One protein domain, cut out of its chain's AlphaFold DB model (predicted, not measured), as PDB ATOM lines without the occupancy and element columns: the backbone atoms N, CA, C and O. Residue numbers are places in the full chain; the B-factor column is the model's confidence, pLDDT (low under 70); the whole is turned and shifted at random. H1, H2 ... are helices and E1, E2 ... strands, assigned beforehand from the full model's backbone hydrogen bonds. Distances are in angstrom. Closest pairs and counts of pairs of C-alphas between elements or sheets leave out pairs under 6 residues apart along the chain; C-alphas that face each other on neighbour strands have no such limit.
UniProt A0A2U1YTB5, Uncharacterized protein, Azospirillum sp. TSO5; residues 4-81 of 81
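AT A GLANCE: This is residues 4 to 81 of the 81 residues of an uncharacterized protein of Azospirillum sp. TSO5 (UniProt A0A2U1YTB5). A twisted sheet of four strands has a hairpin of two helices, H1 and H2, over one face, and its other face is bare. H2 packs on E3 and E4, while H1 lies towards E1. The 78 printed residues hold E1, E2, H1, H2, E3 and E4 along the chain, of mixed class; the sheet's order is E1, E2, E3, E4, antiparallel throughout. The whole is compact, with a radius of gyration of the C-alphas of 11.8 A, and elongated, spanning 37 by 21 by 16 A.

IN THESE COORDINATES: E1, residues 4 to 12, begins at C-alpha 4 (197.608, 122.816, -71.407) and is 24.9 A long. E2, residues 19 to 28, measures 27.8 A. H1, residues 34 to 44, measures 15.5 A, and H2, residues 51 to 62, 16.3 A. E3, residues 65 to 72, measures 22.6 A. E4, residues 75 to 80, measures 16.6 A and ends at C-alpha 80 (210.479, 117.680, -73.447).

HOW THE PARTS SIT: E1 and E2 form a hairpin at 154 degrees, with N 5 and O 26 2.9 A apart. E2 and E3 stand at 160 degrees, with N 25 and O 67 at 2.8 A. E3 and E4 form a hairpin at 171 degrees, with N 70 and O 77 at 3.0 A. H1 is on the sheet at a height of 8.9 A, over none of its strands, but only just: 2 of its C-alphas fall on E1. The closest C-alphas of H1 and E1 are those of Leu 41 and Ala 9, 7.0 A apart. H2 is on the sheet too; its closest C-alphas to E3 are those of Ala 59 and Val 66, 5.2 A. H1 and H2, a helical hairpin, touch at Ala 40 and Ala 61, their closest C-alphas, 6.3 A, at a steep tilt of 44 degrees, opposite ways. In H1 and H2 every O i to N i+4 pair is within hydrogen-bond range. E1 and E4 are apart.

THE WHOLE: The C-alphas farthest apart, of Asp 16 and Arg 30, are 37.6 A apart. The printed part has no cut, and no link is long. Mean pLDDT of the printed part is 95.8, and no printed residue is under 70.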
ATOM      1  N   THR A   4     196.282 122.209 -71.398       97.94
ATOM      2  CA  THR A   4     197.608 122.816 -71.407       97.94
ATOM      3  C   THR A   4     197.667 123.860 -70.305       97.94
ATOM      4  O   THR A   4     196.800 124.732 -70.236       97.94
ATOM      5  N   HIS A   5     198.682 123.760 -69.451       98.25
ATOM      6  CA  HIS A   5     199.006 124.772 -68.451       98.25
ATOM      7  C   HIS A   5     200.315 125.447 -68.845       98.25
ATOM      8  O   HIS A   5     201.286 124.760 -69.164       98.25
ATOM      9  N   GLU A   6     200.337 126.774 -68.811       98.19
ATOM     10  CA  GLU A   6     201.510 127.581 -69.139       98.19
ATOM     11  C   GLU A   6     201.894 128.428 -67.933       98.19
ATOM     12  O   GLU A   6     201.045 129.069 -67.311       98.19
ATOM     13  N   LEU A   7     203.176 128.389 -67.588       97.31
ATOM     14  CA  LEU A   7     203.727 129.067 -66.426       97.31
ATOM     15  C   LEU A   7     205.223 129.318 -66.609       97.31
ATOM     16  O   LEU A   7     205.833 128.851 -67.569       97.31
ATOM     17  N   VAL A   8     205.810 130.079 -65.692       97.38
ATOM     18  CA  VAL A   8     207.247 130.351 -65.672       97.38
ATOM     19  C   VAL A   8     207.825 129.730 -64.416       97.38
ATOM     20  O   VAL A   8     207.296 129.964 -63.332       97.38
ATOM     21  N   ALA A   9     208.899 128.962 -64.574       95.94
ATOM     22  CA  ALA A   9     209.670 128.430 -63.462       95.94
ATOM     23  C   ALA A   9     210.987 129.192 -63.310       95.94
ATOM     24  O   ALA A   9     211.610 129.579 -64.306       95.94
ATOM     25  N   LYS A  10     211.427 129.378 -62.068       94.00
ATOM     26  CA  LYS A  10     212.730 129.953 -61.734       94.00
ATOM     27  C   LYS A  10     213.631 128.878 -61.142       94.00
ATOM     28  O   LYS A  10     213.382 128.396 -60.048       94.00
ATOM     29  N   CYS A  11     214.700 128.537 -61.843       92.06
ATOM     30  CA  CYS A  11     215.697 127.573 -61.374       92.06
ATOM     31  C   CYS A  11     217.057 128.252 -61.218       92.06
ATOM     32  O   CYS A  11     217.244 129.379 -61.670       92.06
ATOM     33  N   SER A  12     218.016 127.567 -60.604       90.25
ATOM     34  CA  SER A  12     219.405 128.024 -60.528       90.25
ATOM     35  C   SER A  12     220.328 127.041 -61.232       90.25
ATOM     36  O   SER A  12     220.310 125.844 -60.940       90.25
ATOM     37  N   CYS A  13     221.151 127.549 -62.152       89.00
ATOM     38  CA  CYS A  13     222.098 126.725 -62.894       89.00
ATOM     39  C   CYS A  13     223.244 126.263 -61.968       89.00
ATOM     40  O   CYS A  13     223.955 127.114 -61.426       89.00
ATOM     41  N   PRO A  14     223.520 124.948 -61.840       90.88
ATOM     42  CA  PRO A  14     224.597 124.430 -60.983       90.88
ATOM     43  C   PRO A  14     226.003 124.911 -61.360       90.88
ATOM     44  O   PRO A  14     226.946 124.750 -60.593       90.88
ATOM     45  N   LYS A  15     226.181 125.421 -62.585       91.69
ATOM     46  CA  LYS A  15     227.494 125.812 -63.113       91.69
ATOM     47  C   LYS A  15     227.915 127.212 -62.678       91.69
ATOM     48  O   LYS A  15     229.100 127.434 -62.447       91.69
ATOM     49  N   ASP A  16     226.987 128.163 -62.669       89.69
ATOM     50  CA  ASP A  16     227.283 129.571 -62.391       89.69
ATOM     51  C   ASP A  16     226.431 130.172 -61.266       89.69
ATOM     52  O   ASP A  16     226.617 131.345 -60.932       89.69
ATOM     53  N   HIS A  17     225.544 129.371 -60.663       88.19
ATOM     54  CA  HIS A  17     224.653 129.723 -59.555       88.19
ATOM     55  C   HIS A  17     223.721 130.900 -59.860       88.19
ATOM     56  O   HIS A  17     223.167 131.530 -58.954       88.19
ATOM     57  N   LYS A  18     223.540 131.229 -61.144       87.81
ATOM     58  CA  LYS A  18     222.643 132.302 -61.555       87.81
ATOM     59  C   LYS A  18     221.223 131.780 -61.716       87.81
ATOM     60  O   LYS A  18     221.030 130.619 -62.080       87.81
ATOM     61  N   PRO A  19     220.227 132.638 -61.443       88.12
ATOM     62  CA  PRO A  19     218.847 132.294 -61.710       88.12
ATOM     63  C   PRO A  19     218.610 132.234 -63.220       88.12
ATOM     64  O   PRO A  19     218.881 133.201 -63.934       88.12
ATOM     65  N   ASP A  20     218.039 131.127 -63.667       89.81
ATOM     66  CA  ASP A  20     217.457 130.957 -64.986       89.81
ATOM     67  C   ASP A  20     215.925 131.044 -64.889       89.81
ATOM     68  O   ASP A  20     215.315 130.672 -63.881       89.81
ATOM     69  N   LEU A  21     215.300 131.530 -65.961       94.31
ATOM     70  CA  LEU A  21     213.850 131.514 -66.136       94.31
ATOM     71  C   LEU A  21     213.495 130.585 -67.290       94.31
ATOM     72  O   LEU A  21     214.058 130.707 -68.382       94.31
ATOM     73  N   TYR A  22     212.538 129.696 -67.049       96.06
ATOM     74  CA  TYR A  22     212.044 128.749 -68.039       96.06
ATOM     75  C   TYR A  22     210.559 128.982 -68.296       96.06
ATOM     76  O   TYR A  22     209.759 129.001 -67.363       96.06
ATOM     77  N   GLU A  23     210.181 129.113 -69.565       98.19
ATOM     78  CA  GLU A  23     208.789 128.942 -69.983       98.19
ATOM     79  C   GLU A  23     208.453 127.455 -69.867       98.19
ATOM     80  O   GLU A  23     209.147 126.616 -70.445       98.19
ATOM     81  N   VAL A  24     207.410 127.121 -69.115       98.50
ATOM     82  CA  VAL A  24     206.979 125.746 -68.866       98.50
ATOM     83  C   VAL A  24     205.604 125.534 -69.481       98.50
ATOM     84  O   VAL A  24     204.683 126.325 -69.278       98.50
ATOM     85  N   THR A  25     205.451 124.430 -70.204       98.62
ATOM     86  CA  THR A  25     204.174 123.960 -70.731       98.62
ATOM     87  C   THR A  25     203.919 122.552 -70.212       98.62
ATOM     88  O   THR A  25     204.707 121.648 -70.480       98.62
ATOM     89  N   VAL A  26     202.814 122.354 -69.497       98.38
ATOM     90  CA  VAL A  26     202.360 121.035 -69.033       98.38
ATOM     91  C   VAL A  26     201.177 120.595 -69.885       98.38
ATOM     92  O   VAL A  26     200.163 121.293 -69.925       98.38
ATOM     93  N   THR A  27     201.276 119.433 -70.528       98.31
ATOM     94  CA  THR A  27     200.220 118.882 -71.390       98.31
ATOM     95  C   THR A  27     199.693 117.567 -70.827       98.31
ATOM     96  O   THR A  27     200.445 116.640 -70.526       98.31
ATOM     97  N   THR A  28     198.369 117.449 -70.700       98.06
ATOM     98  CA  THR A  28     197.730 116.256 -70.126       98.06
ATOM     99  C   THR A  28     196.359 115.954 -70.736       98.06
ATOM    100  O   THR A  28     195.719 116.794 -71.373       98.06
ATOM    101  N   ARG A  29     195.894 114.714 -70.540       97.31
ATOM    102  CA  ARG A  29     194.545 114.237 -70.909       97.31
ATOM    103  C   ARG A  29     193.619 114.041 -69.705       97.31
ATOM    104  O   ARG A  29     192.462 113.670 -69.890       97.31
ATOM    105  N   ARG A  30     194.122 114.265 -68.488       96.69
ATOM    106  CA  ARG A  30     193.370 114.177 -67.228       96.69
ATOM    107  C   ARG A  30     193.409 115.513 -66.501       96.69
ATOM    108  O   ARG A  30     194.319 116.301 -66.721       96.69
ATOM    109  N   VAL A  31     192.456 115.733 -65.604       97.12
ATOM    110  CA  VAL A  31     192.494 116.900 -64.720       97.12
ATOM    111  C   VAL A  31     193.683 116.767 -63.766       97.12
ATOM    112  O   VAL A  31     193.887 115.714 -63.158       97.12
ATOM    113  N   ILE A  32     194.462 117.840 -63.678       96.50
ATOM    114  CA  ILE A  32     195.520 118.048 -62.694       96.50
ATOM    115  C   ILE A  32     195.190 119.389 -62.029       96.50
ATOM    116  O   ILE A  32     195.078 120.382 -62.751       96.50
ATOM    117  N   PRO A  33     194.956 119.430 -60.707       96.75
ATOM    118  CA  PRO A  33     194.820 120.688 -59.982       96.75
ATOM    119  C   PRO A  33     196.040 121.578 -60.230       96.75
ATOM    120  O   PRO A  33     197.176 121.105 -60.207       96.75
ATOM    121  N   VAL A  34     195.820 122.868 -60.479       97.25
ATOM    122  CA  VAL A  34     196.929 123.809 -60.718       97.25
ATOM    123  C   VAL A  34     197.798 123.926 -59.462       97.25
ATOM    124  O   VAL A  34     199.009 124.084 -59.559       97.25
ATOM    125  N   GLU A  35     197.195 123.750 -58.292       98.12
ATOM    126  CA  GLU A  35     197.850 123.704 -56.989       98.12
ATOM    127  C   GLU A  35     198.892 122.580 -56.903       98.12
ATOM    128  O   GLU A  35     199.967 122.797 -56.349       98.12
ATOM    129  N   ASP A  36     198.635 121.416 -57.510       97.88
ATOM    130  CA  ASP A  36     199.599 120.307 -57.540       97.88
ATOM    131  C   ASP A  36     200.802 120.640 -58.440       97.88
ATOM    132  O   ASP A  36     201.938 120.269 -58.135       97.88
ATOM    133  N   ILE A  37     200.571 121.369 -59.540       97.75
ATOM    134  CA  ILE A  37     201.635 121.856 -60.433       97.75
ATOM    135  C   ILE A  37     202.501 122.885 -59.696       97.75
ATOM    136  O   ILE A  37     203.727 122.795 -59.738       97.75
ATOM    137  N   ILE A  38     201.870 123.827 -58.987       97.62
ATOM    138  CA  ILE A  38     202.562 124.843 -58.182       97.62
ATOM    139  C   ILE A  38     203.384 124.173 -57.077       97.62
ATOM    140  O   ILE A  38     204.571 124.454 -56.957       97.62
ATOM    141  N   ALA A  39     202.807 123.228 -56.334       97.94
ATOM    142  CA  ALA A  39     203.520 122.510 -55.279       97.94
ATOM    143  C   ALA A  39     204.729 121.720 -55.818       97.94
ATOM    144  O   ALA A  39     205.771 121.632 -55.164       97.94
ATOM    145  N   ALA A  40     204.618 121.149 -57.025       97.69
ATOM    146  CA  ALA A  40     205.743 120.488 -57.680       97.69
ATOM    147  C   ALA A  40     206.862 121.477 -58.042       97.69
ATOM    148  O   ALA A  40     208.033 121.151 -57.841       97.69
ATOM    149  N   LEU A  41     206.515 122.676 -58.525       96.69
ATOM    150  CA  LEU A  41     207.481 123.742 -58.789       96.69
ATOM    151  C   LEU A  41     208.153 124.240 -57.512       96.69
ATOM    152  O   LEU A  41     209.375 124.230 -57.446       96.69
ATOM    153  N   GLU A  42     207.390 124.589 -56.476       96.69
ATOM    154  CA  GLU A  42     207.926 125.092 -55.201       96.69
ATOM    155  C   GLU A  42     208.945 124.132 -54.570       96.69
ATOM    156  O   GLU A  42     209.890 124.555 -53.904       96.69
ATOM    157  N   ARG A  43     208.780 122.825 -54.801       97.12
ATOM    158  CA  ARG A  43     209.732 121.803 -54.359       97.12
ATOM    159  C   ARG A  43     211.005 121.751 -55.210       97.12
ATOM    160  O   ARG A  43     212.059 121.411 -54.677       97.12
ATOM    161  N   LEU A  44     210.910 122.000 -56.516       96.56
ATOM    162  CA  LEU A  44     211.998 121.791 -57.482       96.56
ATOM    163  C   LEU A  44     212.795 123.065 -57.798       96.56
ATOM    164  O   LEU A  44     213.993 122.966 -58.047       96.56
ATOM    165  N   GLU A  45     212.165 124.240 -57.769       94.62
ATOM    166  CA  GLU A  45     212.795 125.542 -58.041       94.62
ATOM    167  C   GLU A  45     213.982 125.879 -57.121       94.62
ATOM    168  O   GLU A  45     214.983 126.403 -57.617       94.62
ATOM    169  N   PRO A  46     213.948 125.573 -55.806       93.50
ATOM    170  CA  PRO A  46     215.078 125.856 -54.920       93.50
ATOM    171  C   PRO A  46     216.281 124.928 -55.137       93.50
ATOM    172  O   PRO A  46     217.339 125.163 -54.553       93.50
ATOM    173  N   VAL A  47     216.119 123.847 -55.906       92.94
ATOM    174  CA  VAL A  47     217.176 122.866 -56.159       92.94
ATOM    175  C   VAL A  47     218.037 123.354 -57.318       92.94
ATOM    176  O   VAL A  47     217.529 123.666 -58.393       92.94
ATOM    177  N   GLU A  48     219.355 123.380 -57.128       93.94
ATOM    178  CA  GLU A  48     220.278 123.616 -58.237       93.94
ATOM    179  C   GLU A  48     220.305 122.396 -59.154       93.94
ATOM    180  O   GLU A  48     220.744 121.311 -58.766       93.94
ATOM    181  N   GLN A  49     219.845 122.572 -60.389       95.25
ATOM    182  CA  GLN A  49     219.803 121.509 -61.387       95.25
ATOM    183  C   GLN A  49     219.771 122.085 -62.802       95.25
ATOM    184  O   GLN A  49     219.374 123.228 -63.023       95.25
ATOM    185  N   TYR A  50     220.206 121.288 -63.778       95.75
ATOM    186  CA  TYR A  50     220.117 121.668 -65.187       95.75
ATOM    187  C   TYR A  50     218.665 121.626 -65.686       95.75
ATOM    188  O   TYR A  50     217.849 120.856 -65.170       95.75
ATOM    189  N   GLN A  51     218.354 122.404 -66.727       96.12
ATOM    190  CA  GLN A  51     217.011 122.482 -67.315       96.12
ATOM    191  C   GLN A  51     216.474 121.095 -67.713       96.12
ATOM    192  O   GLN A  51     215.304 120.785 -67.482       96.12
ATOM    193  N   GLU A  52     217.320 120.239 -68.285       97.19
ATOM    194  CA  GLU A  52     216.974 118.882 -68.708       97.19
ATOM    195  C   GLU A  52     216.523 118.026 -67.523       97.19
ATOM    196  O   GLU A  52     215.509 117.330 -67.602       97.19
ATOM    197  N   GLN A  53     217.259 118.110 -66.413       97.50
ATOM    198  CA  GLN A  53     216.949 117.378 -65.191       97.50
ATOM    199  C   GLN A  53     215.649 117.889 -64.572       97.50
ATOM    200  O   GLN A  53     214.740 117.093 -64.341       97.50
ATOM    201  N   PHE A  54     215.519 119.210 -64.425       97.75
ATOM    202  CA  PHE A  54     214.304 119.851 -63.932       97.75
ATOM    203  C   PHE A  54     213.069 119.426 -64.734       97.75
ATOM    204  O   PHE A  54     212.041 119.074 -64.160       97.75
ATOM    205  N   THR A  55     213.179 119.390 -66.064       98.44
ATOM    206  CA  THR A  55     212.075 119.000 -66.956       98.44
ATOM    207  C   THR A  55     211.620 117.566 -66.692       98.44
ATOM    208  O   THR A  55     210.426 117.312 -66.545       98.44
ATOM    209  N   VAL A  56     212.568 116.630 -66.582       98.56
ATOM    210  CA  VAL A  56     212.278 115.217 -66.295       98.56
ATOM    211  C   VAL A  56     211.689 115.038 -64.896       98.56
ATOM    212  O   VAL A  56     210.746 114.266 -64.712       98.56
ATOM    213  N   GLU A  57     212.230 115.729 -63.895       98.19
ATOM    214  CA  GLU A  57     211.741 115.650 -62.518       98.19
ATOM    215  C   GLU A  57     210.332 116.228 -62.380       98.19
ATOM    216  O   GLU A  57     209.484 115.614 -61.728       98.19
ATOM    217  N   LEU A  58     210.047 117.345 -63.052       98.25
ATOM    218  CA  LEU A  58     208.724 117.961 -63.075       98.25
ATOM    219  C   LEU A  58     207.698 117.065 -63.785       98.25
ATOM    220  O   LEU A  58     206.620 116.825 -63.238       98.25
ATOM    221  N   ALA A  59     208.049 116.492 -64.944       98.44
ATOM    222  CA  ALA A  59     207.198 115.540 -65.666       98.44
ATOM    223  C   ALA A  59     206.840 114.321 -64.806       98.44
ATOM    224  O   ALA A  59     205.678 113.916 -64.727       98.44
ATOM    225  N   ARG A  60     207.825 113.772 -64.081       98.19
ATOM    226  CA  ARG A  60     207.617 112.657 -63.143       98.19
ATOM    227  C   ARG A  60     206.760 113.047 -61.945       98.19
ATOM    228  O   ARG A  60     205.905 112.264 -61.547       98.19
ATOM    229  N   ALA A  61     206.993 114.224 -61.370       97.62
ATOM    230  CA  ALA A  61     206.254 114.708 -60.209       97.62
ATOM    231  C   ALA A  61     204.768 114.910 -60.524       97.62
ATOM    232  O   ALA A  61     203.911 114.517 -59.736       97.62
ATOM    233  N   ILE A  62     204.475 115.491 -61.688       96.75
ATOM    234  CA  ILE A  62     203.110 115.803 -62.116       96.75
ATOM    235  C   ILE A  62     202.442 114.587 -62.776       96.75
ATOM    236  O   ILE A  62     201.218 114.453 -62.744       96.75
ATOM    237  N   GLY A  63     203.221 113.680 -63.370       97.12
ATOM    238  CA  GLY A  63     202.710 112.565 -64.164       97.12
ATOM    239  C   GLY A  63     202.007 113.059 -65.431       97.12
ATOM    240  O   GLY A  63     200.862 112.665 -65.692       97.12
ATOM    241  N   ALA A  64     202.660 113.973 -66.152       97.88
ATOM    242  CA  ALA A  64     202.214 114.594 -67.399       97.88
ATOM    243  C   ALA A  64     203.424 114.946 -68.279       97.88
ATOM    244  O   ALA A  64     204.548 114.969 -67.786       97.88
ATOM    245  N   GLU A  65     203.177 115.238 -69.557       98.50
ATOM    246  CA  GLU A  65     204.222 115.737 -70.453       98.50
ATOM    247  C   GLU A  65     204.574 117.174 -70.064       98.50
ATOM    248  O   GLU A  65     203.683 118.012 -69.884       98.50
ATOM    249  N   VAL A  66     205.867 117.461 -69.953       98.62
ATOM    250  CA  VAL A  66     206.390 118.786 -69.631       98.62
ATOM    251  C   VAL A  66     207.369 119.209 -70.707       98.62
ATOM    252  O   VAL A  66     208.331 118.513 -71.024       98.62
ATOM    253  N   LYS A  67     207.157 120.413 -71.223       98.75
ATOM    254  CA  LYS A  67     208.109 121.124 -72.065       98.75
ATOM    255  C   LYS A  67     208.650 122.321 -71.304       98.75
ATOM    256  O   LYS A  67     207.875 123.084 -70.736       98.75
ATOM    257  N   THR A  68     209.960 122.524 -71.356       98.50
ATOM    258  CA  THR A  68     210.598 123.749 -70.868       98.50
ATOM    259  C   THR A  68     211.355 124.442 -71.990       98.50
ATOM    260  O   THR A  68     211.936 123.791 -72.865       98.50
ATOM    261  N   VAL A  69     211.356 125.771 -71.979       98.31
ATOM    262  CA  VAL A  69     212.138 126.604 -72.893       98.31
ATOM    263  C   VAL A  69     212.891 127.648 -72.082       98.31
ATOM    264  O   VAL A  69     212.283 128.458 -71.392       98.31
ATOM    265  N   GLY A  70     214.217 127.634 -72.184       95.94
ATOM    266  CA  GLY A  70     215.107 128.531 -71.455       95.94
ATOM    267  C   GLY A  70     216.183 129.124 -72.353       95.94
ATOM    268  O   GLY A  70     216.474 128.598 -73.432       95.94
ATOM    269  N   PHE A  71     216.781 130.222 -71.898       92.69
ATOM    270  CA  PHE A  71     217.989 130.790 -72.486       92.69
ATOM    271  C   PHE A  71     219.073 130.890 -71.425       92.69
ATOM    272  O   PHE A  71     218.883 131.561 -70.415       92.69
ATOM    273  N   HIS A  72     220.232 130.298 -71.691       88.25
ATOM    274  CA  HIS A  72     221.390 130.414 -70.816       88.25
ATOM    275  C   HIS A  72     222.633 130.717 -71.655       88.25
ATOM    276  O   HIS A  72     222.913 130.037 -72.641       88.25
ATOM    277  N   SER A  73     223.375 131.771 -71.297       87.88
ATOM    278  CA  SER A  73     224.580 132.206 -72.028       87.88
ATOM    279  C   SER A  73     224.374 132.391 -73.549       87.88
ATOM    280  O   SER A  73     225.257 132.097 -74.349       87.88
ATOM    281  N   GLY A  74     223.192 132.868 -73.962       90.12
ATOM    282  CA  GLY A  74     222.838 133.085 -75.373       90.12
ATOM    283  C   GLY A  74     222.378 131.834 -76.132       90.12
ATOM    284  O   GLY A  74     222.015 131.938 -77.303       90.12
ATOM    285  N   VAL A  75     222.344 130.668 -75.485       93.19
ATOM    286  CA  VAL A  75     221.853 129.417 -76.072       93.19
ATOM    287  C   VAL A  75     220.404 129.197 -75.659       93.19
ATOM    288  O   VAL A  75     220.093 129.218 -74.471       93.19
ATOM    289  N   LYS A  76     219.526 128.974 -76.643       96.12
ATOM    290  CA  LYS A  76     218.142 128.551 -76.410       96.12
ATOM    291  C   LYS A  76     218.084 127.035 -76.278       96.12
ATOM    292  O   LYS A  76     218.420 126.337 -77.234       96.12
ATOM    293  N   THR A  77     217.568 126.545 -75.161       96.62
ATOM    294  CA  THR A  77     217.374 125.113 -74.917       96.62
ATOM    295  C   THR A  77     215.887 124.805 -74.801       96.62
ATOM    296  O   THR A  77     215.126 125.525 -74.154       96.62
ATOM    297  N   THR A  78     215.449 123.739 -75.471       98.31
ATOM    298  CA  THR A  78     214.085 123.208 -75.369       98.31
ATOM    299  C   THR A  78     214.158 121.752 -74.942       98.31
ATOM    300  O   THR A  78     214.745 120.937 -75.650       98.31
ATOM    301  N   CYS A  79     213.548 121.438 -73.804       98.38
ATOM    302  CA  CYS A  79     213.472 120.084 -73.265       98.38
ATOM    303  C   CYS A  79     212.017 119.619 -73.285       98.38
ATOM    304  O   CYS A  79     211.113 120.429 -73.081       98.38
ATOM    305  N   VAL A  80     211.797 118.327 -73.522       98.44
ATOM    306  CA  VAL A  80     210.479 117.680 -73.447       98.44
ATOM    307  C   VAL A  80     210.656 116.348 -72.722       98.44
ATOM    308  O   VAL A  80     211.562 115.593 -73.084       98.44
ATOM    309  N   ALA A  81     209.830 116.084 -71.710       97.06
ATOM    310  CA  ALA A  81     209.837 114.849 -70.924       97.06
ATOM    311  C   ALA A  81     208.424 114.395 -70.551       97.06
ATOM    312  O   ALA A  81     207.527 115.264 -70.465       97.06
TER     313      ALA A  81